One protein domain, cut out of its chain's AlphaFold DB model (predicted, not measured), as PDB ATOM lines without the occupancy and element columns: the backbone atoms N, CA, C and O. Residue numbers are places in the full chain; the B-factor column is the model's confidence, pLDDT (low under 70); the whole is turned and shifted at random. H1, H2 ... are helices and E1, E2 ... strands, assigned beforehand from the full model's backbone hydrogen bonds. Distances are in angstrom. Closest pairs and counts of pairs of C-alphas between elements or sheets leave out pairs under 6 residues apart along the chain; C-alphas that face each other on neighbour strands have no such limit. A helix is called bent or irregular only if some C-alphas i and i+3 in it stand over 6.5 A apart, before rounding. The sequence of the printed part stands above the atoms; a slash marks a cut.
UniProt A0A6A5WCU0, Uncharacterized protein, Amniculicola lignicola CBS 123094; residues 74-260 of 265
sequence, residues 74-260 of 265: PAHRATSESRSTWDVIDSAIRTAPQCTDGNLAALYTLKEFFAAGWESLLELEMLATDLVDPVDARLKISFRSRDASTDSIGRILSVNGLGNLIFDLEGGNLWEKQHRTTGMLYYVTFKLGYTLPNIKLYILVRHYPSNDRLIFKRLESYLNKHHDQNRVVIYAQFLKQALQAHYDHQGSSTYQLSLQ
ATOM      1  N   PRO A  74     152.672 229.632 128.319       91.50
ATOM      2  CA  PRO A  74     152.056 229.154 127.079       91.50
ATOM      3  C   PRO A  74     150.576 229.517 126.911       91.50
ATOM      4  O   PRO A  74     150.086 229.461 125.785       91.50
ATOM      5  N   ALA A  75     149.873 229.927 127.975       87.69
ATOM      6  CA  ALA A  75     148.427 230.178 127.954       87.69
ATOM      7  C   ALA A  75     147.991 231.135 126.832       87.69
ATOM      8  O   ALA A  75     147.055 230.845 126.095       87.69
ATOM      9  N   HIS A  76     148.722 232.237 126.624       85.94
ATOM     10  CA  HIS A  76     148.415 233.178 125.542       85.94
ATOM     11  C   HIS A  76     148.483 232.514 124.159       85.94
ATOM     12  O   HIS A  76     147.643 232.770 123.298       85.94
ATOM     13  N   ARG A  77     149.503 231.679 123.925       90.25
ATOM     14  CA  ARG A  77     149.689 230.983 122.649       90.25
ATOM     15  C   ARG A  77     148.612 229.919 122.443       90.25
ATOM     16  O   ARG A  77     148.063 229.824 121.351       90.25
ATOM     17  N   ALA A  78     148.273 229.191 123.505       91.50
ATOM     18  CA  ALA A  78     147.186 228.218 123.522       91.50
ATOM     19  C   ALA A  78     145.850 228.864 123.126       91.50
ATOM     20  O   ALA A  78     145.191 228.389 122.204       91.50
ATOM     21  N   THR A  79     145.512 230.015 123.720       90.06
ATOM     22  CA  THR A  79     144.314 230.784 123.353       90.06
ATOM     23  C   THR A  79     144.349 231.260 121.901       90.06
ATOM     24  O   THR A  79     143.353 231.116 121.201       90.06
ATOM     25  N   SER A  80     145.473 231.806 121.420       90.69
ATOM     26  CA  SER A  80     145.560 232.310 120.040       90.69
ATOM     27  C   SER A  80     145.501 231.214 118.973       90.69
ATOM     28  O   SER A  80     145.078 231.482 117.855       90.69
ATOM     29  N   GLU A  81     145.943 229.999 119.305       93.19
ATOM     30  CA  GLU A  81     145.945 228.847 118.395       93.19
ATOM     31  C   GLU A  81     144.719 227.935 118.584       93.19
ATOM     32  O   GLU A  81     144.603 226.937 117.879       93.19
ATOM     33  N   SER A  82     143.808 228.253 119.515       94.25
ATOM     34  CA  SER A  82     142.672 227.394 119.895       94.25
ATOM     35  C   SER A  82     143.094 225.963 120.265       94.25
ATOM     36  O   SER A  82     142.451 224.989 119.877       94.25
ATOM     37  N   ARG A  83     144.197 225.835 121.008       93.38
ATOM     38  CA  ARG A  83     144.774 224.560 121.474       93.38
ATOM     39  C   ARG A  83     144.779 224.503 122.994       93.38
ATOM     40  O   ARG A  83     144.738 225.549 123.645       93.38
ATOM     41  N   SER A  84     144.878 223.305 123.574       91.12
ATOM     42  CA  SER A  84     145.116 223.205 125.016       91.12
ATOM     43  C   SER A  84     146.525 223.705 125.358       91.12
ATOM     44  O   SER A  84     147.449 223.671 124.537       91.12
ATOM     45  N   THR A  85     146.711 224.188 126.588       91.19
ATOM     46  CA  THR A  85     148.042 224.580 127.070       91.19
ATOM     47  C   THR A  85     149.014 223.400 127.030       91.19
ATOM     48  O   THR A  85     150.190 223.589 126.714       91.19
ATOM     49  N   TRP A  86     148.517 222.187 127.293       93.00
ATOM     50  CA  TRP A  86     149.295 220.961 127.172       93.00
ATOM     51  C   TRP A  86     149.790 220.748 125.742       93.00
ATOM     52  O   TRP A  86     150.989 220.582 125.550       93.00
ATOM     53  N   ASP A  87     148.917 220.842 124.736       93.75
ATOM     54  CA  ASP A  87     149.301 220.634 123.335       93.75
ATOM     55  C   ASP A  87     150.388 221.607 122.873       93.75
ATOM     56  O   ASP A  87     151.273 221.238 122.098       93.75
ATOM     57  N   VAL A  88     150.333 222.861 123.337       95.50
ATOM     58  CA  VAL A  88     151.367 223.862 123.046       95.50
ATOM     59  C   VAL A  88     152.702 223.471 123.683       95.50
ATOM     60  O   VAL A  88     153.733 223.559 123.016       95.50
ATOM     61  N   ILE A  89     152.696 223.023 124.942       95.56
ATOM     62  CA  ILE A  89     153.903 222.574 125.652       95.56
ATOM     63  C   ILE A  89     154.476 221.302 125.008       95.56
ATOM     64  O   ILE A  89     155.663 221.274 124.685       95.56
ATOM     65  N   ASP A  90     153.648 220.278 124.790       95.50
ATOM     66  CA  ASP A  90     154.029 218.993 124.185       95.50
ATOM     67  C   ASP A  90     154.658 219.213 122.807       95.50
ATOM     68  O   ASP A  90     155.771 218.765 122.535       95.50
ATOM     69  N   SER A  91     154.000 220.010 121.962       96.62
ATOM     70  CA  SER A  91     154.505 220.348 120.634       96.62
ATOM     71  C   SER A  91     155.814 221.136 120.685       96.62
ATOM     72  O   SER A  91     156.712 220.850 119.892       96.62
ATOM     73  N   ALA A  92     155.958 222.091 121.609       96.69
ATOM     74  CA  ALA A  92     157.196 222.851 121.765       96.69
ATOM     75  C   ALA A  92     158.372 221.957 122.182       96.69
ATOM     76  O   ALA A  92     159.460 222.097 121.632       96.69
ATOM     77  N   ILE A  93     158.154 221.013 123.104       96.94
ATOM     78  CA  ILE A  93     159.196 220.075 123.541       96.94
ATOM     79  C   ILE A  93     159.551 219.103 122.411       96.94
ATOM     80  O   ILE A  93     160.723 218.959 122.080       96.94
ATOM     81  N   ARG A  94     158.562 218.470 121.766       96.62
ATOM     82  CA  ARG A  94     158.815 217.461 120.716       96.62
ATOM     83  C   ARG A  94     159.492 218.031 119.467       96.62
ATOM     84  O   ARG A  94     160.142 217.288 118.743       96.62
ATOM     85  N   THR A  95     159.342 219.330 119.213       96.00
ATOM     86  CA  THR A  95     159.972 220.016 118.071       96.00
ATOM     87  C   THR A  95     161.286 220.715 118.425       96.00
ATOM     88  O   THR A  95     161.945 221.257 117.536       96.00
ATOM     89  N   ALA A  96     161.690 220.705 119.699       94.88
ATOM     90  CA  ALA A  96     162.944 221.306 120.125       94.88
ATOM     91  C   ALA A  96     164.159 220.494 119.624       94.88
ATOM     92  O   ALA A  96     164.076 219.273 119.464       94.88
ATOM     93  N   PRO A  97     165.318 221.141 119.395       92.00
ATOM     94  CA  PRO A  97     166.534 220.444 118.987       92.00
ATOM     95  C   PRO A  97     166.895 219.295 119.935       92.00
ATOM     96  O   PRO A  97     166.738 219.411 121.148       92.00
ATOM     97  N   GLN A  98     167.413 218.198 119.373       93.62
ATOM     98  CA  GLN A  98     167.835 216.982 120.090       93.62
ATOM     99  C   GLN A  98     166.714 216.191 120.795       93.62
ATOM    100  O   GLN A  98     166.968 215.093 121.297       93.62
ATOM    101  N   CYS A  99     165.474 216.680 120.795       94.75
ATOM    102  CA  CYS A  99     164.323 215.927 121.277       94.75
ATOM    103  C   CYS A  99     163.899 214.894 120.225       94.75
ATOM    104  O   CYS A  99     163.745 215.208 119.046       94.75
ATOM    105  N   THR A 100     163.731 213.643 120.646       95.19
ATOM    106  CA  THR A 100     163.319 212.523 119.792       95.19
ATOM    107  C   THR A 100     162.351 211.627 120.553       95.19
ATOM    108  O   THR A 100     162.354 211.592 121.783       95.19
ATOM    109  N   ASP A 101     161.562 210.826 119.843       93.31
ATOM    110  CA  ASP A 101     160.641 209.891 120.499       93.31
ATOM    111  C   ASP A 101     161.358 208.897 121.425       93.31
ATOM    112  O   ASP A 101     160.800 208.496 122.444       93.31
ATOM    113  N   GLY A 102     162.618 208.564 121.127       95.19
ATOM    114  CA  GLY A 102     163.435 207.667 121.942       95.19
ATOM    115  C   GLY A 102     163.956 208.270 123.253       95.19
ATOM    116  O   GLY A 102     164.387 207.516 124.119       95.19
ATOM    117  N   ASN A 103     163.929 209.598 123.429       95.88
ATOM    118  CA  ASN A 103     164.485 210.265 124.617       95.88
ATOM    119  C   ASN A 103     163.470 211.118 125.401       95.88
ATOM    120  O   ASN A 103     163.863 211.847 126.311       95.88
ATOM    121  N   LEU A 104     162.175 210.979 125.101       96.44
ATOM    122  CA  LEU A 104     161.076 211.717 125.737       96.44
ATOM    123  C   LEU A 104     160.158 210.840 126.609       96.44
ATOM    124  O   LEU A 104     159.016 211.209 126.871       96.44
ATOM    125  N   ALA A 105     160.644 209.700 127.106       95.31
ATOM    126  CA  ALA A 105     159.852 208.780 127.929       95.31
ATOM    127  C   ALA A 105     159.174 209.467 129.138       95.31
ATOM    128  O   ALA A 105     157.970 209.307 129.326       95.31
ATOM    129  N   ALA A 106     159.891 210.318 129.885       93.75
ATOM    130  CA  ALA A 106     159.306 211.081 130.994       93.75
ATOM    131  C   ALA A 106     158.179 212.042 130.566       93.75
ATOM    132  O   ALA A 106     157.236 212.248 131.331       93.75
ATOM    133  N   LEU A 107     158.241 212.616 129.356       95.06
ATOM    134  CA  LEU A 107     157.154 213.444 128.819       95.06
ATOM    135  C   LEU A 107     155.906 212.591 128.555       95.06
ATOM    136  O   LEU A 107     154.800 213.029 128.861       95.06
ATOM    137  N   TYR A 108     156.073 211.368 128.046       93.50
ATOM    138  CA  TYR A 108     154.957 210.444 127.829       93.50
ATOM    139  C   TYR A 108     154.313 209.990 129.138       93.50
ATOM    140  O   TYR A 108     153.089 210.014 129.238       93.50
ATOM    141  N   THR A 109     155.105 209.709 130.176       90.88
ATOM    142  CA  THR A 109     154.569 209.451 131.524       90.88
ATOM    143  C   THR A 109     153.723 210.622 132.032       90.88
ATOM    144  O   THR A 109     152.644 210.418 132.586       90.88
ATOM    145  N   LEU A 110     154.169 211.865 131.814       89.88
ATOM    146  CA  LEU A 110     153.378 213.048 132.166       89.88
ATOM    147  C   LEU A 110     152.101 213.162 131.332       89.88
ATOM    148  O   LEU A 110     151.047 213.474 131.881       89.88
ATOM    149  N   LYS A 111     152.176 212.880 130.028       89.62
ATOM    150  CA  LYS A 111     151.016 212.887 129.131       89.62
ATOM    151  C   LYS A 111     149.933 211.928 129.611       89.62
ATOM    152  O   LYS A 111     148.773 212.316 129.696       89.62
ATOM    153  N   GLU A 112     150.315 210.700 129.948       87.94
ATOM    154  CA  GLU A 112     149.403 209.684 130.481       87.94
ATOM    155  C   GLU A 112     148.785 210.128 131.808       87.94
ATOM    156  O   GLU A 112     147.576 210.000 131.999       87.94
ATOM    157  N   PHE A 113     149.586 210.723 132.698       85.31
ATOM    158  CA  PHE A 113     149.089 211.264 133.959       85.31
ATOM    159  C   PHE A 113     148.037 212.365 133.754       85.31
ATOM    160  O   PHE A 113     146.968 212.305 134.365       85.31
ATOM    161  N   PHE A 114     148.296 213.345 132.881       82.88
ATOM    162  CA  PHE A 114     147.337 214.420 132.605       82.88
ATOM    163  C   PHE A 114     146.076 213.909 131.889       82.88
ATOM    164  O   PHE A 114     144.966 214.342 132.213       82.88
ATOM    165  N   ALA A 115     146.230 212.938 130.983       81.06
ATOM    166  CA  ALA A 115     145.127 212.323 130.245       81.06
ATOM    167  C   ALA A 115     144.208 211.454 131.122       81.06
ATOM    168  O   ALA A 115     143.042 211.266 130.777       81.06
ATOM    169  N   ALA A 116     144.674 210.963 132.277       76.06
ATOM    170  CA  ALA A 116     143.903 210.130 133.209       76.06
ATOM    171  C   ALA A 116     142.780 210.883 133.974       76.06
ATOM    172  O   ALA A 116     142.411 210.492 135.084       76.06
ATOM    173  N   GLY A 117     142.233 211.955 133.389       65.19
ATOM    174  CA  GLY A 117     141.114 212.738 133.921       65.19
ATOM    175  C   GLY A 117     141.502 214.024 134.657       65.19
ATOM    176  O   GLY A 117     140.666 214.577 135.366       65.19
ATOM    177  N   TRP A 118     142.744 214.500 134.511       68.06
ATOM    178  CA  TRP A 118     143.258 215.662 135.249       68.06
ATOM    179  C   TRP A 118     143.396 216.935 134.427       68.06
ATOM    180  O   TRP A 118     143.500 218.008 135.014       68.06
ATOM    181  N   GLU A 119     143.398 216.856 133.097       60.59
ATOM    182  CA  GLU A 119     143.626 218.031 132.245       60.59
ATOM    183  C   GLU A 119     142.620 219.168 132.513       60.59
ATOM    184  O   GLU A 119     142.972 220.338 132.412       60.59
ATOM    185  N   SER A 120     141.392 218.847 132.937       64.81
ATOM    186  CA  SER A 120     140.377 219.838 133.322       64.81
ATOM    187  C   SER A 120     140.477 220.332 134.772       64.81
ATOM    188  O   SER A 120     139.850 221.332 135.114       64.81
ATOM    189  N   LEU A 121     141.237 219.641 135.626       77.19
ATOM    190  CA  LEU A 121     141.412 219.959 137.050       77.19
ATOM    191  C   LEU A 121     142.741 220.664 137.341       77.19
ATOM    192  O   LEU A 121     142.887 221.289 138.394       77.19
ATOM    193  N   LEU A 122     143.711 220.539 136.433       86.75
ATOM    194  CA  LEU A 122     145.049 221.090 136.578       86.75
ATOM    195  C   LEU A 122     145.263 222.258 135.620       86.75
ATOM    196  O   LEU A 122     145.141 222.138 134.405       86.75
ATOM    197  N   GLU A 123     145.655 223.394 136.178       87.56
ATOM    198  CA  GLU A 123     145.975 224.595 135.414       87.56
ATOM    199  C   GLU A 123     147.471 224.562 135.061       87.56
ATOM    200  O   GLU A 123     148.315 224.728 135.940       87.56
ATOM    201  N   LEU A 124     147.828 224.316 133.794       89.62
ATOM    202  CA  LEU A 124     149.220 224.389 133.323       89.62
ATOM    203  C   LEU A 124     149.666 225.852 133.220       89.62
ATOM    204  O   LEU A 124     149.106 226.631 132.453       89.62
ATOM    205  N   GLU A 125     150.701 226.209 133.976       86.81
ATOM    206  CA  GLU A 125     151.105 227.602 134.201       86.81
ATOM    207  C   GLU A 125     152.336 227.981 133.371       86.81
ATOM    208  O   GLU A 125     152.359 229.022 132.713       86.81
ATOM    209  N   MET A 126     153.390 227.153 133.408       89.31
ATOM    210  CA  MET A 126     154.699 227.506 132.843       89.31
ATOM    211  C   MET A 126     155.462 226.294 132.309       89.31
ATOM    212  O   MET A 126     155.411 225.211 132.891       89.31
ATOM    213  N   LEU A 127     156.258 226.522 131.265       95.06
ATOM    214  CA  LEU A 127     157.356 225.650 130.836       95.06
ATOM    215  C   LEU A 127     158.674 226.378 131.102       95.06
ATOM    216  O   LEU A 127     158.787 227.549 130.772       95.06
ATOM    217  N   ALA A 128     159.684 225.716 131.650       93.50
ATOM    218  CA  ALA A 128     161.003 226.306 131.840       93.50
ATOM    219  C   ALA A 128     162.121 225.348 131.434       93.50
ATOM    220  O   ALA A 128     161.942 224.130 131.461       93.50
ATOM    221  N   THR A 129     163.276 225.911 131.086       95.88
ATOM    222  CA  THR A 129     164.491 225.147 130.796       95.88
ATOM    223  C   THR A 129     165.739 225.853 131.314       95.88
ATOM    224  O   THR A 129     165.780 227.086 131.396       95.88
ATOM    225  N   ASP A 130     166.757 225.071 131.664       94.19
ATOM    226  CA  ASP A 130     168.099 225.594 131.930       94.19
ATOM    227  C   ASP A 130     168.743 226.054 130.602       94.19
ATOM    228  O   ASP A 130     168.590 225.401 129.569       94.19
ATOM    229  N   LEU A 131     169.468 227.175 130.623       93.50
ATOM    230  CA  LEU A 131     170.211 227.721 129.480       93.50
ATOM    231  C   LEU A 131     171.635 227.145 129.449       93.50
ATOM    232  O   LEU A 131     172.621 227.849 129.661       93.50
ATOM    233  N   VAL A 132     171.709 225.835 129.236       93.69
ATOM    234  CA  VAL A 132     172.936 225.034 129.092       93.69
ATOM    235  C   VAL A 132     172.811 224.141 127.850       93.69
ATOM    236  O   VAL A 132     171.838 224.273 127.105       93.69
ATOM    237  N   ASP A 133     173.776 223.252 127.598       93.19
ATOM    238  CA  ASP A 133     173.656 222.273 126.509       93.19
ATOM    239  C   ASP A 133     172.347 221.461 126.649       93.19
ATOM    240  O   ASP A 133     172.020 221.053 127.770       93.19
ATOM    241  N   PRO A 134     171.573 221.225 125.568       90.69
ATOM    242  CA  PRO A 134     170.295 220.520 125.662       90.69
ATOM    243  C   PRO A 134     170.371 219.134 126.318       90.69
ATOM    244  O   PRO A 134     169.395 218.726 126.948       90.69
ATOM    245  N   VAL A 135     171.508 218.426 126.236       88.50
ATOM    246  CA  VAL A 135     171.672 217.127 126.924       88.50
ATOM    247  C   VAL A 135     171.734 217.277 128.446       88.50
ATOM    248  O   VAL A 135     171.331 216.383 129.192       88.50
ATOM    249  N   ASP A 136     172.215 218.428 128.917       92.12
ATOM    250  CA  ASP A 136     172.361 218.748 130.332       92.12
ATOM    251  C   ASP A 136     171.160 219.509 130.896       92.12
ATOM    252  O   ASP A 136     170.933 219.473 132.116       92.12
ATOM    253  N   ALA A 137     170.392 220.169 130.027       94.62
ATOM    254  CA  ALA A 137     169.260 221.001 130.387       94.62
ATOM    255  C   ALA A 137     168.106 220.184 130.981       94.62
ATOM    256  O   ALA A 137     167.749 219.101 130.514       94.62
ATOM    257  N   ARG A 138     167.488 220.725 132.034       95.25
ATOM    258  CA  ARG A 138     166.243 220.179 132.585       95.25
ATOM    259  C   ARG A 138     165.062 220.930 132.008       95.25
ATOM    260  O   ARG A 138     165.024 222.153 132.090       95.25
ATOM    261  N   LEU A 139     164.059 220.188 131.559       95.94
ATOM    262  CA  LEU A 139     162.726 220.707 131.299       95.94
ATOM    263  C   LEU A 139     161.936 220.717 132.605       95.94
ATOM    264  O   LEU A 139     162.009 219.770 133.392       95.94
ATOM    265  N   LYS A 140     161.187 221.791 132.838       94.81
ATOM    266  CA  LYS A 140     160.327 221.970 134.005       94.81
ATOM    267  C   LYS A 140     158.937 222.396 133.560       94.81
ATOM    268  O   LYS A 140     158.807 223.429 132.917       94.81
ATOM    269  N   ILE A 141     157.905 221.652 133.938       93.50
ATOM    270  CA  ILE A 141     156.509 222.036 133.690       93.50
ATOM    271  C   ILE A 141     155.865 222.338 135.037       93.50
ATOM    272  O   ILE A 141     155.900 221.508 135.943       93.50
ATOM    273  N   SER A 142     155.304 223.532 135.178       91.50
ATOM    274  CA  SER A 142     154.577 223.956 136.369       91.50
ATOM    275  C   SER A 142     153.079 223.930 136.123       91.50
ATOM    276  O   SER A 142     152.613 224.415 135.093       91.50
ATOM    277  N   PHE A 143     152.335 223.400 137.086       89.38
ATOM    278  CA  PHE A 143     150.879 223.339 137.047       89.38
ATOM    279  C   PHE A 143     150.284 223.484 138.440       89.38
ATOM    280  O   PHE A 143     150.961 223.250 139.441       89.38
ATOM    281  N   ARG A 144     149.014 223.861 138.511       87.94
ATOM    282  CA  ARG A 144     148.308 224.142 139.755       87.94
ATOM    283  C   ARG A 144     147.088 223.250 139.910       87.94
ATOM    284  O   ARG A 144     146.343 223.056 138.959       87.94
ATOM    285  N   SER A 145     146.873 222.771 141.130       87.19
ATOM    286  CA  SER A 145     145.610 222.176 141.573       87.19
ATOM    287  C   SER A 145     144.900 223.151 142.504       87.19
ATOM    288  O   SER A 145     145.507 223.643 143.461       87.19
ATOM    289  N   ARG A 146     143.615 223.416 142.259       85.00
ATOM    290  CA  ARG A 146     142.759 224.149 143.211       85.00
ATOM    291  C   ARG A 146     142.370 223.286 144.408       85.00
ATOM    292  O   ARG A 146     142.151 223.807 145.493       85.00
ATOM    293  N   ASP A 147     142.366 221.968 144.231       83.69
ATOM    294  CA  ASP A 147     142.192 221.025 145.325       83.69
ATOM    295  C   ASP A 147     143.498 220.916 146.129       83.69
ATOM    296  O   ASP A 147     144.510 220.399 145.642       83.69
ATOM    297  N   ALA A 148     143.459 221.456 147.347       79.12
ATOM    298  CA  ALA A 148     144.546 221.465 148.321       79.12
ATOM    299  C   ALA A 148     144.391 220.379 149.407       79.12
ATOM    300  O   ALA A 148     145.054 220.456 150.444       79.12
ATOM    301  N   SER A 149     143.509 219.394 149.202       78.44
ATOM    302  CA  SER A 149     143.351 218.257 150.111       78.44
ATOM    303  C   SER A 149     144.599 217.374 150.140       78.44
ATOM    304  O   SER A 149     145.342 217.266 149.162       78.44
ATOM    305  N   THR A 150     144.817 216.693 151.265       76.06
ATOM    306  CA  THR A 150     145.903 215.712 151.419       76.06
ATOM    307  C   THR A 150     145.837 214.611 150.366       76.06
ATOM    308  O   THR A 150     146.879 214.188 149.870       76.06
ATOM    309  N   ASP A 151     144.630 214.198 149.983       79.56
ATOM    310  CA  ASP A 151     144.399 213.148 148.991       79.56
ATOM    311  C   ASP A 151     144.825 213.605 147.593       79.56
ATOM    312  O   ASP A 151     145.541 212.883 146.896       79.56
ATOM    313  N   SER A 152     144.447 214.827 147.199       83.56
ATOM    314  CA  SER A 152     144.874 215.418 145.927       83.56
ATOM    315  C   SER A 152     146.391 215.573 145.870       83.56
ATOM    316  O   SER A 152     147.026 215.135 144.907       83.56
ATOM    317  N   ILE A 153     146.998 216.103 146.938       82.44
ATOM    318  CA  ILE A 153     148.451 216.272 147.009       82.44
ATOM    319  C   ILE A 153     149.162 214.915 146.934       82.44
ATOM    320  O   ILE A 153     150.056 214.743 146.105       82.44
ATOM    321  N   GLY A 154     148.770 213.941 147.762       78.94
ATOM    322  CA  GLY A 154     149.378 212.608 147.782       78.94
ATOM    323  C   GLY A 154     149.256 211.898 146.434       78.94
ATOM    324  O   GLY A 154     150.222 211.312 145.941       78.94
ATOM    325  N   ARG A 155     148.101 212.029 145.772       80.44
ATOM    326  CA  ARG A 155     147.876 211.453 144.445       80.44
ATOM    327  C   ARG A 155     148.727 212.126 143.368       80.44
ATOM    328  O   ARG A 155     149.333 211.419 142.568       80.44
ATOM    329  N   ILE A 156     148.835 213.454 143.353       85.31
ATOM    330  CA  ILE A 156     149.697 214.174 142.398       85.31
ATOM    331  C   ILE A 156     151.171 213.819 142.631       85.31
ATOM    332  O   ILE A 156     151.897 213.527 141.686       85.31
ATOM    333  N   LEU A 157     151.617 213.765 143.887       81.69
ATOM    334  CA  LEU A 157     152.988 213.365 144.206       81.69
ATOM    335  C   LEU A 157     153.281 211.897 143.864       81.69
ATOM    336  O   LEU A 157     154.445 211.536 143.749       81.69
ATOM    337  N   SER A 158     152.268 211.060 143.628       77.44
ATOM    338  CA  SER A 158     152.465 209.664 143.225       77.44
ATOM    339  C   SER A 158     152.896 209.473 141.762       77.44
ATOM    340  O   SER A 158     153.237 208.354 141.389       77.44
ATOM    341  N   VAL A 159     152.967 210.541 140.951       74.62
ATOM    342  CA  VAL A 159     153.426 210.515 139.538       74.62
ATOM    343  C   VAL A 159     154.791 209.844 139.351       74.62
ATOM    344  O   VAL A 159     155.061 209.264 138.304       74.62
ATOM    345  N   ASN A 160     155.658 209.895 140.360       66.25
ATOM    346  CA  ASN A 160     156.966 209.237 140.359       66.25
ATOM    347  C   ASN A 160     157.030 208.006 141.286       66.25
ATOM    348  O   ASN A 160     158.121 207.576 141.654       66.25
ATOM    349  N   GLY A 161     155.881 207.461 141.694       56.34
ATOM    350  CA  GLY A 161     155.773 206.315 142.601       56.34
ATOM    351  C   GLY A 161     155.805 206.650 144.099       56.34
ATOM    352  O   GLY A 161     155.783 205.733 144.915       56.34
ATOM    353  N   LEU A 162     155.824 207.929 144.501       52.28
ATOM    354  CA  LEU A 162     155.989 208.343 145.909       52.28
ATOM    355  C   LEU A 162     154.697 208.416 146.745       52.28
ATOM    356  O   LEU A 162     154.719 208.980 147.837       52.28
ATOM    357  N   GLY A 163     153.586 207.831 146.283       45.94
ATOM    358  CA  GLY A 163     152.233 208.055 146.829       45.94
ATOM    359  C   GLY A 163     152.005 207.773 148.324       45.94
ATOM    360  O   GLY A 163     150.961 208.151 148.841       45.94
ATOM    361  N   ASN A 164     152.965 207.168 149.031       42.25
ATOM    362  CA  ASN A 164     152.840 206.830 150.454       42.25
ATOM    363  C   ASN A 164     153.757 207.627 151.386       42.25
ATOM    364  O   ASN A 164     153.677 207.452 152.602       42.25
ATOM    365  N   LEU A 165     154.646 208.472 150.860       45.84
ATOM    366  CA  LEU A 165     155.547 209.238 151.706       45.84
ATOM    367  C   LEU A 165     155.082 210.687 151.782       45.84
ATOM    368  O   LEU A 165     155.113 211.417 150.800       45.84
ATOM    369  N   ILE A 166     154.829 211.103 153.020       47.25
ATOM    370  CA  ILE A 166     154.939 212.482 153.487       47.25
ATOM    371  C   ILE A 166     153.644 213.279 153.382       47.25
ATOM    372  O   ILE A 166     153.567 214.161 152.552       47.25
ATOM    373  N   PHE A 167     152.706 213.076 154.311       45.97
ATOM    374  CA  PHE A 167     152.029 214.200 154.972       45.97
ATOM    375  C   PHE A 167     151.610 213.801 156.389       45.97
ATOM    376  O   PHE A 167     150.519 213.301 156.618       45.97
ATOM    377  N   ASP A 168     152.492 214.085 157.346       41.28
ATOM    378  CA  ASP A 168     152.171 214.180 158.778       41.28
ATOM    379  C   ASP A 168     151.809 215.647 159.110       41.28
ATOM    380  O   ASP A 168     152.265 216.238 160.088       41.28
ATOM    381  N   LEU A 169     151.081 216.305 158.195       45.72
ATOM    382  CA  LEU A 169     150.478 217.610 158.444       45.72
ATOM    383  C   LEU A 169     149.108 217.336 159.049       45.72
ATOM    384  O   LEU A 169     148.118 217.209 158.333       45.72
ATOM    385  N   GLU A 170     149.072 217.189 160.371       39.47
ATOM    386  CA  GLU A 170     147.822 217.035 161.104       39.47
ATOM    387  C   GLU A 170     146.825 218.142 160.726       39.47
ATOM    388  O   GLU A 170     147.052 219.332 160.965       39.47
ATOM    389  N   GLY A 171     145.721 217.701 160.117       39.72
ATOM    390  CA  GLY A 171     144.367 218.206 160.309       39.72
ATOM    391  C   GLY A 171     144.168 219.714 160.211       39.72
ATOM    392  O   GLY A 171     144.112 220.419 161.217       39.72
ATOM    393  N   GLY A 172     143.901 220.194 159.002       45.75
ATOM    394  CA  GLY A 172     143.196 221.453 158.820       45.75
ATOM    395  C   GLY A 172     142.951 221.739 157.352       45.75
ATOM    396  O   GLY A 172     143.905 221.803 156.580       45.75
ATOM    397  N   ASN A 173     141.688 221.953 156.972       45.91
ATOM    398  CA  ASN A 173     141.382 222.637 155.719       45.91
ATOM    399  C   ASN A 173     142.159 223.952 155.725       45.91
ATOM    400  O   ASN A 173     141.989 224.781 156.624       45.91
ATOM    401  N   LEU A 174     143.062 224.112 154.764       52.56
ATOM    402  CA  LEU A 174     143.799 225.347 154.628       52.56
ATOM    403  C   LEU A 174     142.803 226.392 154.108       52.56
ATOM    404  O   LEU A 174     142.416 226.360 152.945       52.56
ATOM    405  N   TRP A 175     142.311 227.246 155.006       47.97
ATOM    406  CA  TRP A 175     141.274 228.234 154.715       47.97
ATOM    407  C   TRP A 175     141.663 229.094 153.515       47.97
ATOM    408  O   TRP A 175     142.688 229.771 153.529       47.97
ATOM    409  N   GLU A 176     140.846 229.040 152.468       54.06
ATOM    410  CA  GLU A 176     141.165 229.642 151.185       54.06
ATOM    411  C   GLU A 176     140.806 231.134 151.189       54.06
ATOM    412  O   GLU A 176     139.636 231.512 151.250       54.06
ATOM    413  N   LYS A 177     141.806 232.018 151.105       57.44
ATOM    414  CA  LYS A 177     141.550 233.385 150.636       57.44
ATOM    415  C   LYS A 177     141.227 233.310 149.146       57.44
ATOM    416  O   LYS A 177     141.964 232.663 148.400       57.44
ATOM    417  N   GLN A 178     140.171 233.992 148.697       63.09
ATOM    418  CA  GLN A 178     139.915 234.137 147.263       63.09
ATOM    419  C   GLN A 178     141.019 234.994 146.638       63.09
ATOM    420  O   GLN A 178     141.004 236.220 146.710       63.09
ATOM    421  N   HIS A 179     142.010 234.327 146.058       66.62
ATOM    422  CA  HIS A 179     143.093 234.940 145.317       66.62
ATOM    423  C   HIS A 179     143.366 234.105 144.068       66.62
ATOM    424  O   HIS A 179     143.254 232.881 144.061       66.62
ATOM    425  N   ARG A 180     143.752 234.759 142.972       69.06
ATOM    426  CA  ARG A 180     143.981 234.062 141.697       69.06
ATOM    427  C   ARG A 180     145.069 232.982 141.797       69.06
ATOM    428  O   ARG A 180     144.983 231.977 141.102       69.06
ATOM    429  N   THR A 181     146.058 233.166 142.677       69.62
ATOM    430  CA  THR A 181     147.146 232.199 142.914       69.62
ATOM    431  C   THR A 181     146.861 231.219 144.046       69.62
ATOM    432  O   THR A 181     147.777 230.517 144.460       69.62
ATOM    433  N   THR A 182     145.628 231.125 144.552       73.25
ATOM    434  CA  THR A 182     145.318 230.096 145.550       73.25
ATOM    435  C   THR A 182     145.344 228.684 144.954       73.25
ATOM    436  O   THR A 182     145.354 228.511 143.735       73.25
ATOM    437  N   GLY A 183     145.421 227.664 145.804       78.75
ATOM    438  CA  GLY A 183     145.674 226.280 145.418       78.75
ATOM    439  C   GLY A 183     147.155 225.909 145.522       78.75
ATOM    440  O   GLY A 183     148.015 226.737 145.833       78.75
ATOM    441  N   MET A 184     147.441 224.641 145.253       81.81
ATOM    442  CA  MET A 184     148.779 224.065 145.332       81.81
ATOM    443  C   MET A 184     149.468 224.143 143.976       81.81
ATOM    444  O   MET A 184     148.919 223.688 142.971       81.81
ATOM    445  N   LEU A 185     150.674 224.711 143.945       83.00
ATOM    446  CA  LEU A 185     151.496 224.751 142.742       83.00
ATOM    447  C   LEU A 185     152.472 223.576 142.767       83.00
ATOM    448  O   LEU A 185     153.123 223.307 143.770       83.00
ATOM    449  N   TYR A 186     152.609 222.904 141.639       85.88
ATOM    450  CA  TYR A 186     153.531 221.803 141.439       85.88
ATOM    451  C   TYR A 186     154.492 222.151 140.324       85.88
ATOM    452  O   TYR A 186     154.206 222.962 139.436       85.88
ATOM    453  N   TYR A 187     155.642 221.499 140.344       86.44
ATOM    454  CA  TYR A 187     156.457 221.418 139.155       86.44
ATOM    455  C   TYR A 187     157.042 220.035 138.977       86.44
ATOM    456  O   TYR A 187     157.538 219.423 139.920       86.44
ATOM    457  N   VAL A 188     157.016 219.573 137.738       90.81
ATOM    458  CA  VAL A 188     157.682 218.353 137.300       90.81
ATOM    459  C   VAL A 188     158.944 218.728 136.549       90.81
ATOM    460  O   VAL A 188     158.966 219.730 135.841       90.81
ATOM    461  N   THR A 189     160.007 217.954 136.734       92.38
ATOM    462  CA  THR A 189     161.307 218.169 136.095       92.38
ATOM    463  C   THR A 189     161.848 216.878 135.515       92.38
ATOM    464  O   THR A 189     161.756 215.833 136.153       92.38
ATOM    465  N   PHE A 190     162.440 216.944 134.331       94.12
ATOM    466  CA  PHE A 190     163.111 215.810 133.699       94.12
ATOM    467  C   PHE A 190     164.184 216.296 132.720       94.12
ATOM    468  O   PHE A 190     164.187 217.460 132.319       94.12
ATOM    469  N   LYS A 191     165.113 215.409 132.362       95.25
ATOM    470  CA  LYS A 191     166.079 215.615 131.275       95.25
ATOM    471  C   LYS A 191     165.755 214.679 130.116       95.25
ATOM    472  O   LYS A 191     165.005 213.715 130.291       95.25
ATOM    473  N   LEU A 192     166.354 214.928 128.956       95.25
ATOM    474  CA  LEU A 192     166.304 213.975 127.851       95.25
ATOM    475  C   LEU A 192     166.882 212.620 128.288       95.25
ATOM    476  O   LEU A 192     167.877 212.549 129.008       95.25
ATOM    477  N   GLY A 193     166.216 211.539 127.887       94.12
ATOM    478  CA  GLY A 193     166.573 210.163 128.238       94.12
ATOM    479  C   GLY A 193     166.047 209.685 129.595       94.12
ATOM    480  O   GLY A 193     166.179 208.505 129.908       94.12
ATOM    481  N   TYR A 194     165.425 210.554 130.399       93.62
ATOM    482  CA  TYR A 194     164.815 210.133 131.660       93.62
ATOM    483  C   TYR A 194     163.478 209.440 131.387       93.62
ATOM    484  O   TYR A 194     162.710 209.859 130.520       93.62
ATOM    485  N   THR A 195     163.188 208.393 132.157       90.94
ATOM    486  CA  THR A 195     161.927 207.643 132.071       90.94
ATOM    487  C   THR A 195     160.852 208.198 132.988       90.94
ATOM    488  O   THR A 195     159.688 208.189 132.615       90.94
ATOM    489  N   LEU A 196     161.231 208.712 134.161       89.69
ATOM    490  CA  LEU A 196     160.302 209.276 135.135       89.69
ATOM    491  C   LEU A 196     160.629 210.745 135.426       89.69
ATOM    492  O   LEU A 196     161.803 211.094 135.608       89.69
ATOM    493  N   PRO A 197     159.611 211.617 135.511       91.12
ATOM    494  CA  PRO A 197     159.791 212.979 135.981       91.12
ATOM    495  C   PRO A 197     159.976 213.015 137.505       91.12
ATOM    496  O   PRO A 197     159.425 212.209 138.251       91.12
ATOM    497  N   ASN A 198     160.706 214.011 137.997       87.31
ATOM    498  CA  ASN A 198     160.732 214.367 139.411       87.31
ATOM    499  C   ASN A 198     159.689 215.454 139.680       87.31
ATOM    500  O   ASN A 198     159.767 216.523 139.073       87.31
ATOM    501  N   ILE A 199     158.743 215.197 140.583       86.50
ATOM    502  CA  ILE A 199     157.704 216.153 140.969       86.50
ATOM    503  C   ILE A 199     158.009 216.807 142.315       86.50
ATOM    504  O   ILE A 199     158.489 216.156 143.241       86.50
ATOM    505  N   LYS A 200     157.703 218.102 142.431       82.00
ATOM    506  CA  LYS A 200     157.821 218.865 143.675       82.00
ATOM    507  C   LYS A 200     156.588 219.718 143.929       82.00
ATOM    508  O   LYS A 200     155.985 220.235 142.988       82.00
ATOM    509  N   LEU A 201     156.268 219.894 145.210       80.50
ATOM    510  CA  LEU A 201     155.192 220.750 145.696       80.50
ATOM    511  C   LEU A 201     155.732 222.129 146.094       80.50
ATOM    512  O   LEU A 201     156.788 222.271 146.710       80.50
ATOM    513  N   TYR A 202     154.967 223.159 145.779       74.75
ATOM    514  CA  TYR A 202     155.222 224.538 146.146       74.75
ATOM    515  C   TYR A 202     154.035 225.071 146.949       74.75
ATOM    516  O   TYR A 202     152.917 225.162 146.437       74.75
ATOM    517  N   ILE A 203     154.274 225.405 148.220       72.56
ATOM    518  CA  ILE A 203     153.225 225.849 149.140       72.56
ATOM    519  C   ILE A 203     153.240 227.375 149.209       72.56
ATOM    520  O   ILE A 203     154.164 228.006 149.728       72.56
ATOM    521  N   LEU A 204     152.162 227.983 148.722       70.25
ATOM    522  CA  LEU A 204     151.961 229.428 148.776       70.25
ATOM    523  C   LEU A 204     151.484 229.840 150.172       70.25
ATOM    524  O   LEU A 204     150.303 230.073 150.416       70.25
ATOM    525  N   VAL A 205     152.428 229.916 151.113       68.12
ATOM    526  CA  VAL A 205     152.164 230.174 152.540       68.12
ATOM    527  C   VAL A 205     151.433 231.492 152.821       68.12
ATOM    528  O   VAL A 205     150.795 231.615 153.857       68.12
ATOM    529  N   ARG A 206     151.430 232.452 151.892       66.56
ATOM    530  CA  ARG A 206     150.622 233.682 151.985       66.56
ATOM    531  C   ARG A 206     149.108 233.416 152.075       66.56
ATOM    532  O   ARG A 206     148.372 234.234 152.636       66.56
ATOM    533  N   HIS A 207     148.639 232.298 151.524       66.00
ATOM    534  CA  HIS A 207     147.208 232.003 151.399       66.00
ATOM    535  C   HIS A 207     146.634 231.184 152.549       66.00
ATOM    536  O   HIS A 207     145.416 231.083 152.631       66.00
ATOM    537  N   TYR A 208     147.470 230.623 153.430       62.59
ATOM    538  CA  TYR A 208     147.022 229.596 154.374       62.59
ATOM    539  C   TYR A 208     147.107 230.022 155.857       62.59
ATOM    540  O   TYR A 208     146.069 230.168 156.502       62.59
ATOM    541  N   PRO A 209     148.286 230.235 156.461       61.34
ATOM    542  CA  PRO A 209     148.392 230.776 157.814       61.34
ATOM    543  C   PRO A 209     148.011 232.259 157.898       61.34
ATOM    544  O   PRO A 209     148.275 233.062 157.007       61.34
ATOM    545  N   SER A 210     147.424 232.631 159.036       58.09
ATOM    546  CA  SER A 210     146.994 234.001 159.333       58.09
ATOM    547  C   SER A 210     148.142 234.949 159.700       58.09
ATOM    548  O   SER A 210     147.938 236.160 159.682       58.09
ATOM    549  N   ASN A 211     149.331 234.427 160.037       67.31
ATOM    550  CA  ASN A 211     150.526 235.224 160.322       67.31
ATOM    551  C   ASN A 211     151.842 234.460 160.075       67.31
ATOM    552  O   ASN A 211     151.918 233.236 160.224       67.31
ATOM    553  N   ASP A 212     152.903 235.212 159.781       67.69
ATOM    554  CA  ASP A 212     154.258 234.692 159.536       67.69
ATOM    555  C   ASP A 212     154.871 233.989 160.739       67.69
ATOM    556  O   ASP A 212     155.659 233.055 160.593       67.69
ATOM    557  N   ARG A 213     154.485 234.394 161.952       69.81
ATOM    558  CA  ARG A 213     155.005 233.788 163.181       69.81
ATOM    559  C   ARG A 213     154.640 232.306 163.267       69.81
ATOM    560  O   ARG A 213     155.450 231.503 163.730       69.81
ATOM    561  N   LEU A 214     153.443 231.935 162.814       69.75
ATOM    562  CA  LEU A 214     153.004 230.545 162.766       69.75
ATOM    563  C   LEU A 214     153.746 229.753 161.682       69.75
ATOM    564  O   LEU A 214     154.133 228.615 161.951       69.75
ATOM    565  N   ILE A 215     153.991 230.350 160.506       70.69
ATOM    566  CA  ILE A 215     154.832 229.749 159.450       70.69
ATOM    567  C   ILE A 215     156.214 229.450 160.018       70.69
ATOM    568  O   ILE A 215     156.669 228.308 159.968       70.69
ATOM    569  N   PHE A 216     156.844 230.465 160.609       72.06
ATOM    570  CA  PHE A 216     158.180 230.373 161.172       72.06
ATOM    571  C   PHE A 216     158.267 229.265 162.221       72.06
ATOM    572  O   PHE A 216     159.122 228.392 162.119       72.06
ATOM    573  N   LYS A 217     157.342 229.248 163.190       74.12
ATOM    574  CA  LYS A 217     157.322 228.235 164.252       74.12
ATOM    575  C   LYS A 217     157.186 226.818 163.688       74.12
ATOM    576  O   LYS A 217     157.866 225.909 164.148       74.12
ATOM    577  N   ARG A 218     156.307 226.612 162.699       75.19
ATOM    578  CA  ARG A 218     156.107 225.291 162.075       75.19
ATOM    579  C   ARG A 218     157.331 224.851 161.277       75.19
ATOM    580  O   ARG A 218     157.717 223.688 161.360       75.19
ATOM    581  N   LEU A 219     157.952 225.774 160.551       72.75
ATOM    582  CA  LEU A 219     159.159 225.502 159.784       72.75
ATOM    583  C   LEU A 219     160.361 225.209 160.690       72.75
ATOM    584  O   LEU A 219     161.077 224.246 160.449       72.75
ATOM    585  N   GLU A 220     160.537 225.970 161.773       74.06
ATOM    586  CA  GLU A 220     161.548 225.715 162.807       74.06
ATOM    587  C   GLU A 220     161.366 224.313 163.414       74.06
ATOM    588  O   GLU A 220     162.325 223.544 163.477       74.06
ATOM    589  N   SER A 221     160.134 223.924 163.771       76.12
ATOM    590  CA  SER A 221     159.832 222.568 164.252       76.12
ATOM    591  C   SER A 221     160.158 221.478 163.226       76.12
ATOM    592  O   SER A 221     160.769 220.471 163.581       76.12
ATOM    593  N   TYR A 222     159.778 221.665 161.956       73.75
ATOM    594  CA  TYR A 222     160.078 220.710 160.885       73.75
ATOM    595  C   TYR A 222     161.588 220.539 160.695       73.75
ATOM    596  O   TYR A 222     162.101 219.419 160.660       73.75
ATOM    597  N   LEU A 223     162.318 221.650 160.628       71.56
ATOM    598  CA  LEU A 223     163.759 221.637 160.429       71.56
ATOM    599  C   LEU A 223     164.482 220.974 161.601       71.56
ATOM    600  O   LEU A 223     165.355 220.142 161.368       71.56
ATOM    601  N   ASN A 224     164.072 221.252 162.840       72.38
ATOM    602  CA  ASN A 224     164.617 220.592 164.031       72.38
ATOM    603  C   ASN A 224     164.411 219.067 164.020       72.38
ATOM    604  O   ASN A 224     165.230 218.341 164.580       72.38
ATOM    605  N   LYS A 225     163.335 218.575 163.390       72.88
ATOM    606  CA  LYS A 225     163.023 217.140 163.289       72.88
ATOM    607  C   LYS A 225     163.800 216.438 162.168       72.88
ATOM    608  O   LYS A 225     164.133 215.265 162.314       72.88
ATOM    609  N   HIS A 226     164.074 217.126 161.057       68.88
ATOM    610  CA  HIS A 226     164.536 216.485 159.816       68.88
ATOM    611  C   HIS A 226     165.922 216.928 159.311       68.88
ATOM    612  O   HIS A 226     166.464 216.290 158.408       68.88
ATOM    613  N   HIS A 227     166.527 217.976 159.879       67.00
ATOM    614  CA  HIS A 227     167.815 218.518 159.435       67.00
ATOM    615  C   HIS A 227     168.862 218.577 160.563       67.00
ATOM    616  O   HIS A 227     168.580 218.341 161.734       67.00
ATOM    617  N   ASP A 228     170.110 218.868 160.189       67.38
ATOM    618  CA  ASP A 228     171.221 219.093 161.122       67.38
ATOM    619  C   ASP A 228     170.962 220.338 161.988       67.38
ATOM    620  O   ASP A 228     170.823 221.439 161.446       67.38
ATOM    621  N   GLN A 229     170.936 220.165 163.314       67.50
ATOM    622  CA  GLN A 229     170.625 221.201 164.310       67.50
ATOM    623  C   GLN A 229     171.411 222.502 164.095       67.50
ATOM    624  O   GLN A 229     170.841 223.587 164.214       67.50
ATOM    625  N   ASN A 230     172.683 222.425 163.695       69.31
ATOM    626  CA  ASN A 230     173.499 223.620 163.459       69.31
ATOM    627  C   ASN A 230     172.979 224.455 162.279       69.31
ATOM    628  O   ASN A 230     172.966 225.686 162.330       69.31
ATOM    629  N   ARG A 231     172.499 223.796 161.217       66.38
ATOM    630  CA  ARG A 231     171.901 224.475 160.058       66.38
ATOM    631  C   ARG A 231     170.545 225.074 160.403       66.38
ATOM    632  O   ARG A 231     170.242 226.166 159.931       66.38
ATOM    633  N   VAL A 232     169.759 224.392 161.240       66.94
ATOM    634  CA  VAL A 232     168.456 224.898 161.698       66.94
ATOM    635  C   VAL A 232     168.617 226.188 162.491       66.94
ATOM    636  O   VAL A 232     167.878 227.139 162.252       66.94
ATOM    637  N   VAL A 233     169.614 226.262 163.378       70.88
ATOM    638  CA  VAL A 233     169.889 227.468 164.174       70.88
ATOM    639  C   VAL A 233     170.269 228.648 163.280       70.88
ATOM    640  O   VAL A 233     169.672 229.717 163.404       70.88
ATOM    641  N   ILE A 234     171.208 228.454 162.348       74.44
ATOM    642  CA  ILE A 234     171.626 229.508 161.406       74.44
ATOM    643  C   ILE A 234     170.433 229.971 160.562       74.44
ATOM    644  O   ILE A 234     170.227 231.169 160.370       74.44
ATOM    645  N   TYR A 235     169.611 229.030 160.097       70.38
ATOM    646  CA  TYR A 235     168.426 229.333 159.307       70.38
ATOM    647  C   TYR A 235     167.383 230.141 160.084       70.38
ATOM    648  O   TYR A 235     166.919 231.182 159.618       70.38
ATOM    649  N   ALA A 236     167.046 229.682 161.289       70.12
ATOM    650  CA  ALA A 236     166.111 230.353 162.177       70.12
ATOM    651  C   ALA A 236     166.583 231.779 162.498       70.12
ATOM    652  O   ALA A 236     165.767 232.696 162.552       70.12
ATOM    653  N   GLN A 237     167.892 231.980 162.678       75.81
ATOM    654  CA  GLN A 237     168.491 233.298 162.894       75.81
ATOM    655  C   GLN A 237     168.412 234.192 161.654       75.81
ATOM    656  O   GLN A 237     167.988 235.337 161.781       75.81
ATOM    657  N   PHE A 238     168.767 233.684 160.468       75.50
ATOM    658  CA  PHE A 238     168.669 234.446 159.219       75.50
ATOM    659  C   PHE A 238     167.233 234.894 158.952       75.50
ATOM    660  O   PHE A 238     166.994 236.076 158.733       75.50
ATOM    661  N   LEU A 239     166.272 233.968 159.028       69.56
ATOM    662  CA  LEU A 239     164.861 234.298 158.867       69.56
ATOM    663  C   LEU A 239     164.416 235.336 159.892       69.56
ATOM    664  O   LEU A 239     163.779 236.307 159.510       69.56
ATOM    665  N   LYS A 240     164.774 235.168 161.174       71.06
ATOM    666  CA  LYS A 240     164.474 236.169 162.204       71.06
ATOM    667  C   LYS A 240     165.038 237.533 161.817       71.06
ATOM    668  O   LYS A 240     164.295 238.491 161.885       71.06
ATOM    669  N   GLN A 241     166.284 237.636 161.356       74.06
ATOM    670  CA  GLN A 241     166.887 238.916 160.955       74.06
ATOM    671  C   GLN A 241     166.227 239.528 159.712       74.06
ATOM    672  O   GLN A 241     165.873 240.704 159.729       74.06
ATOM    673  N   ALA A 242     166.023 238.735 158.658       68.38
ATOM    674  CA  ALA A 242     165.400 239.185 157.413       68.38
ATOM    675  C   ALA A 242     163.943 239.624 157.635       68.38
ATOM    676  O   ALA A 242     163.496 240.620 157.072       68.38
ATOM    677  N   LEU A 243     163.219 238.907 158.502       65.00
ATOM    678  CA  LEU A 243     161.830 239.195 158.847       65.00
ATOM    679  C   LEU A 243     161.699 240.291 159.903       65.00
ATOM    680  O   LEU A 243     160.709 241.008 159.866       65.00
ATOM    681  N   GLN A 244     162.648 240.457 160.832       61.97
ATOM    682  CA  GLN A 244     162.589 241.496 161.873       61.97
ATOM    683  C   GLN A 244     162.521 242.895 161.253       61.97
ATOM    684  O   GLN A 244     161.767 243.727 161.740       61.97
ATOM    685  N   ALA A 245     163.224 243.122 160.139       57.28
ATOM    686  CA  ALA A 245     163.112 244.357 159.360       57.28
ATOM    687  C   ALA A 245     161.706 244.575 158.756       57.28
ATOM    688  O   ALA A 245     161.321 245.705 158.473       57.28
ATOM    689  N   HIS A 246     160.930 243.501 158.579       54.66
ATOM    690  CA  HIS A 246     159.559 243.513 158.065       54.66
ATOM    691  C   HIS A 246     158.483 243.503 159.166       54.66
ATOM    692  O   HIS A 246     157.374 243.969 158.919       54.66
ATOM    693  N   TYR A 247     158.798 243.015 160.374       48.66
ATOM    694  CA  TYR A 247     157.887 242.935 161.530       48.66
ATOM    695  C   TYR A 247     157.290 244.295 161.923       48.66
ATOM    696  O   TYR A 247     156.175 244.338 162.445       48.66
ATOM    697  N   ASP A 248     157.996 245.391 161.639       49.59
ATOM    698  CA  ASP A 248     157.555 246.754 161.953       49.59
ATOM    699  C   ASP A 248     156.535 247.312 160.944       49.59
ATOM    700  O   ASP A 248     155.943 248.364 161.177       49.59
ATOM    701  N   HIS A 249     156.296 246.624 159.821       45.22
ATOM    702  CA  HIS A 249     155.323 247.029 158.807       45.22
ATOM    703  C   HIS A 249     154.187 246.000 158.748       45.22
ATOM    704  O   HIS A 249     154.357 244.889 158.258       45.22
ATOM    705  N   GLN A 250     152.988 246.373 159.215       41.97
ATOM    706  CA  GLN A 250     151.776 245.529 159.191       41.97
ATOM    707  C   GLN A 250     151.185 245.301 157.778       41.97
ATOM    708  O   GLN A 250     149.971 245.224 157.600       41.97
ATOM    709  N   GLY A 251     152.023 245.186 156.750       43.69
ATOM    710  CA  GLY A 251     151.594 245.060 155.364       43.69
ATOM    711  C   GLY A 251     152.376 243.993 154.613       43.69
ATOM    712  O   GLY A 251     153.548 244.179 154.321       43.69
ATOM    713  N   SER A 252     151.673 242.925 154.226       45.56
ATOM    714  CA  SER A 252     152.007 242.032 153.105       45.56
ATOM    715  C   SER A 252     153.389 241.358 153.143       45.56
ATOM    716  O   SER A 252     154.351 241.808 152.526       45.56
ATOM    717  N   SER A 253     153.440 240.160 153.711       47.62
ATOM    718  CA  SER A 253     154.578 239.256 153.557       47.62
ATOM    719  C   SER A 253     154.562 238.575 152.184       47.62
ATOM    720  O   SER A 253     153.576 237.934 151.812       47.62
ATOM    721  N   THR A 254     155.622 238.737 151.391       51.22
ATOM    722  CA  THR A 254     155.834 238.167 150.034       51.22
ATOM    723  C   THR A 254     156.584 236.838 150.037       51.22
ATOM    724  O   THR A 254     157.111 236.423 149.012       51.22
ATOM    725  N   TYR A 255     156.645 236.140 151.169       51.38
ATOM    726  CA  TYR A 255     157.377 234.878 151.238       51.38
ATOM    727  C   TYR A 255     156.567 233.741 150.622       51.38
ATOM    728  O   TYR A 255     155.392 233.535 150.935       51.38
ATOM    729  N   GLN A 256     157.232 232.969 149.775       49.62
ATOM    730  CA  GLN A 256     156.733 231.712 149.254       49.62
ATOM    731  C   GLN A 256     157.645 230.584 149.753       49.62
ATOM    732  O   GLN A 256     158.868 230.734 149.791       49.62
ATOM    733  N   LEU A 257     157.061 229.463 150.192       48.72
ATOM    734  CA  LEU A 257     157.815 228.327 150.718       48.72
ATOM    735  C   LEU A 257     157.738 227.164 149.725       48.72
ATOM    736  O   LEU A 257     156.702 226.514 149.577       48.72
ATOM    737  N   SER A 258     158.856 226.851 149.076       45.06
ATOM    738  CA  SER A 258     158.987 225.582 148.360       45.06
ATOM    739  C   SER A 258     159.360 224.487 149.352       45.06
ATOM    740  O   SER A 258     160.416 224.566 149.976       45.06
ATOM    741  N   LEU A 259     158.551 223.432 149.448       45.09
ATOM    742  CA  LEU A 259     158.969 222.190 150.096       45.09
ATOM    743  C   LEU A 259     159.355 221.190 149.013       45.09
ATOM    744  O   LEU A 259     158.523 220.649 148.292       45.09
ATOM    745  N   GLN A 260     160.654 220.957 148.878       42.72
ATOM    746  CA  GLN A 260     161.158 219.916 148.001       42.72
ATOM    747  C   GLN A 260     161.133 218.580 148.743       42.72
ATOM    748  O   GLN A 260     161.995 218.300 149.573       42.72
TER     749      GLN A 260
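What this domain is: This is residues 74 to 260 of the 265 residues of an uncharacterized protein of Amniculicola lignicola CBS 123094 (UniProt A0A6A5WCU0). A strongly twisted, curled sheet of five strands has helices H2, H3 and H4 covering one face and no named helix on the other, while H5 and H6 form a helical hairpin off the sheet, beyond its E5 edge. This hairpin makes one end of the longest axis, with H1, H2 and H3 at the other end. The printed part has 187 residues with six named helices and five named strands, in the order H1 H2 H3 E1 E2 H4 E3 E4 H5 H6 E5; the class is mixed, helices and strands. The sheet runs E1 - E2 - E3 - E4 - E5, with neighbours antiparallel throughout. The whole is only just compact, close to loose, with a radius of gyration of the C-alphas of 18.9 A and spans of 52 by 37 by 33 A.

How they stand to each other: The sheet holds E1, residues 122 to 130, E2, residues 139 to 145, E3, residues 184 to 190, E4, residues 198 to 203, and E5, residues 257 to 259. Its edge strands are E1 and E5, and from edge to edge the strands' lines turn by 84 degrees. E1 bends by 50 degrees at residue 125. E1 and E2 form a hairpin, with N 125 and O 142 at 2.8 A. E2 and E3 are antiparallel at 158 degrees, with N 141 and O 188 at 2.9 A. E3 and E4 form a hairpin, with N 189 and O 198 at 2.8 A. E4 and E5 are antiparallel at 146 degrees, with N 203 and O 257 at 3.0 A. In two layers, helices on one face of a sheet, stand H2, residues 85 to 94, H3, residues 105 to 115, and H4, residues 150 to 160. H2 lies over E1 and E2 at a height over the sheet of 9.6 A; its closest C-alphas to E1 are those of Thr 85 and Leu 124, 6.4 A apart. H3 lies over E3, also at a height of 9.6 A, and runs along the strands, at 5 degrees to E3 on the local plane. H4, at a height of 9.1 A, lies over E3 and only just over E4, with 3 C-alphas falling on E4; the C-alphas of Leu 157 and Ile 199 are its closest to E4, at 6.4 A. H2 and H3 are close but not clearly touching, the C-alphas of Asp 90 and Leu 107 being closest at 7.9 A. H1, residues 75 to 81, touches H2 about perpendicular, at 84 degrees, with the C-alphas of Ala 78 and Thr 85 closest at 5.2 A. H5, residues 212 to 226, and H6, residues 229 to 247, form a helical hairpin with a shallow tilt of 8 degrees, opposite ways. H6 touches H5 with residues 229 to 236 alone; the closest C-alphas are those of Leu 223 and Val 232, 5.9 A. Neither is on the sheet. Every O i to N i+4 pair is within hydrogen-bond range in H1, H2, H3 and H5, against 5 of 7 in H4 and 13 of 15 in H6.

Where its parts are: H1 begins at C-alpha 75, (148.427, 230.178, 127.954). E1 is 23.9 A long, E2 20.0 A, E3 20.2 A and E4 16.8 A. H6 is 25.3 A long, H5 20.9 A, H4 16.9 A, H3 15.3 A and H2 14.4 A. H4 is irregular, but only just: C-alphas 157 and 160 are 6.9 A apart. H6 ends at C-alpha 247, (157.887, 242.935, 161.530), and E5 at C-alpha 259, (158.969, 222.190, 150.096).

The domain as a whole: The two C-alphas farthest apart, those of Gly 102 and Asp 248, are 56.2 A apart. The printed part has no cut. The link from H4 to E3, residues 161 to 183, is long. Residues 225 to 230 stand free. The mean pLDDT of the printed part is 76.4; 63 residues are under 70, among them residues 160 to 181 and 242 to 260.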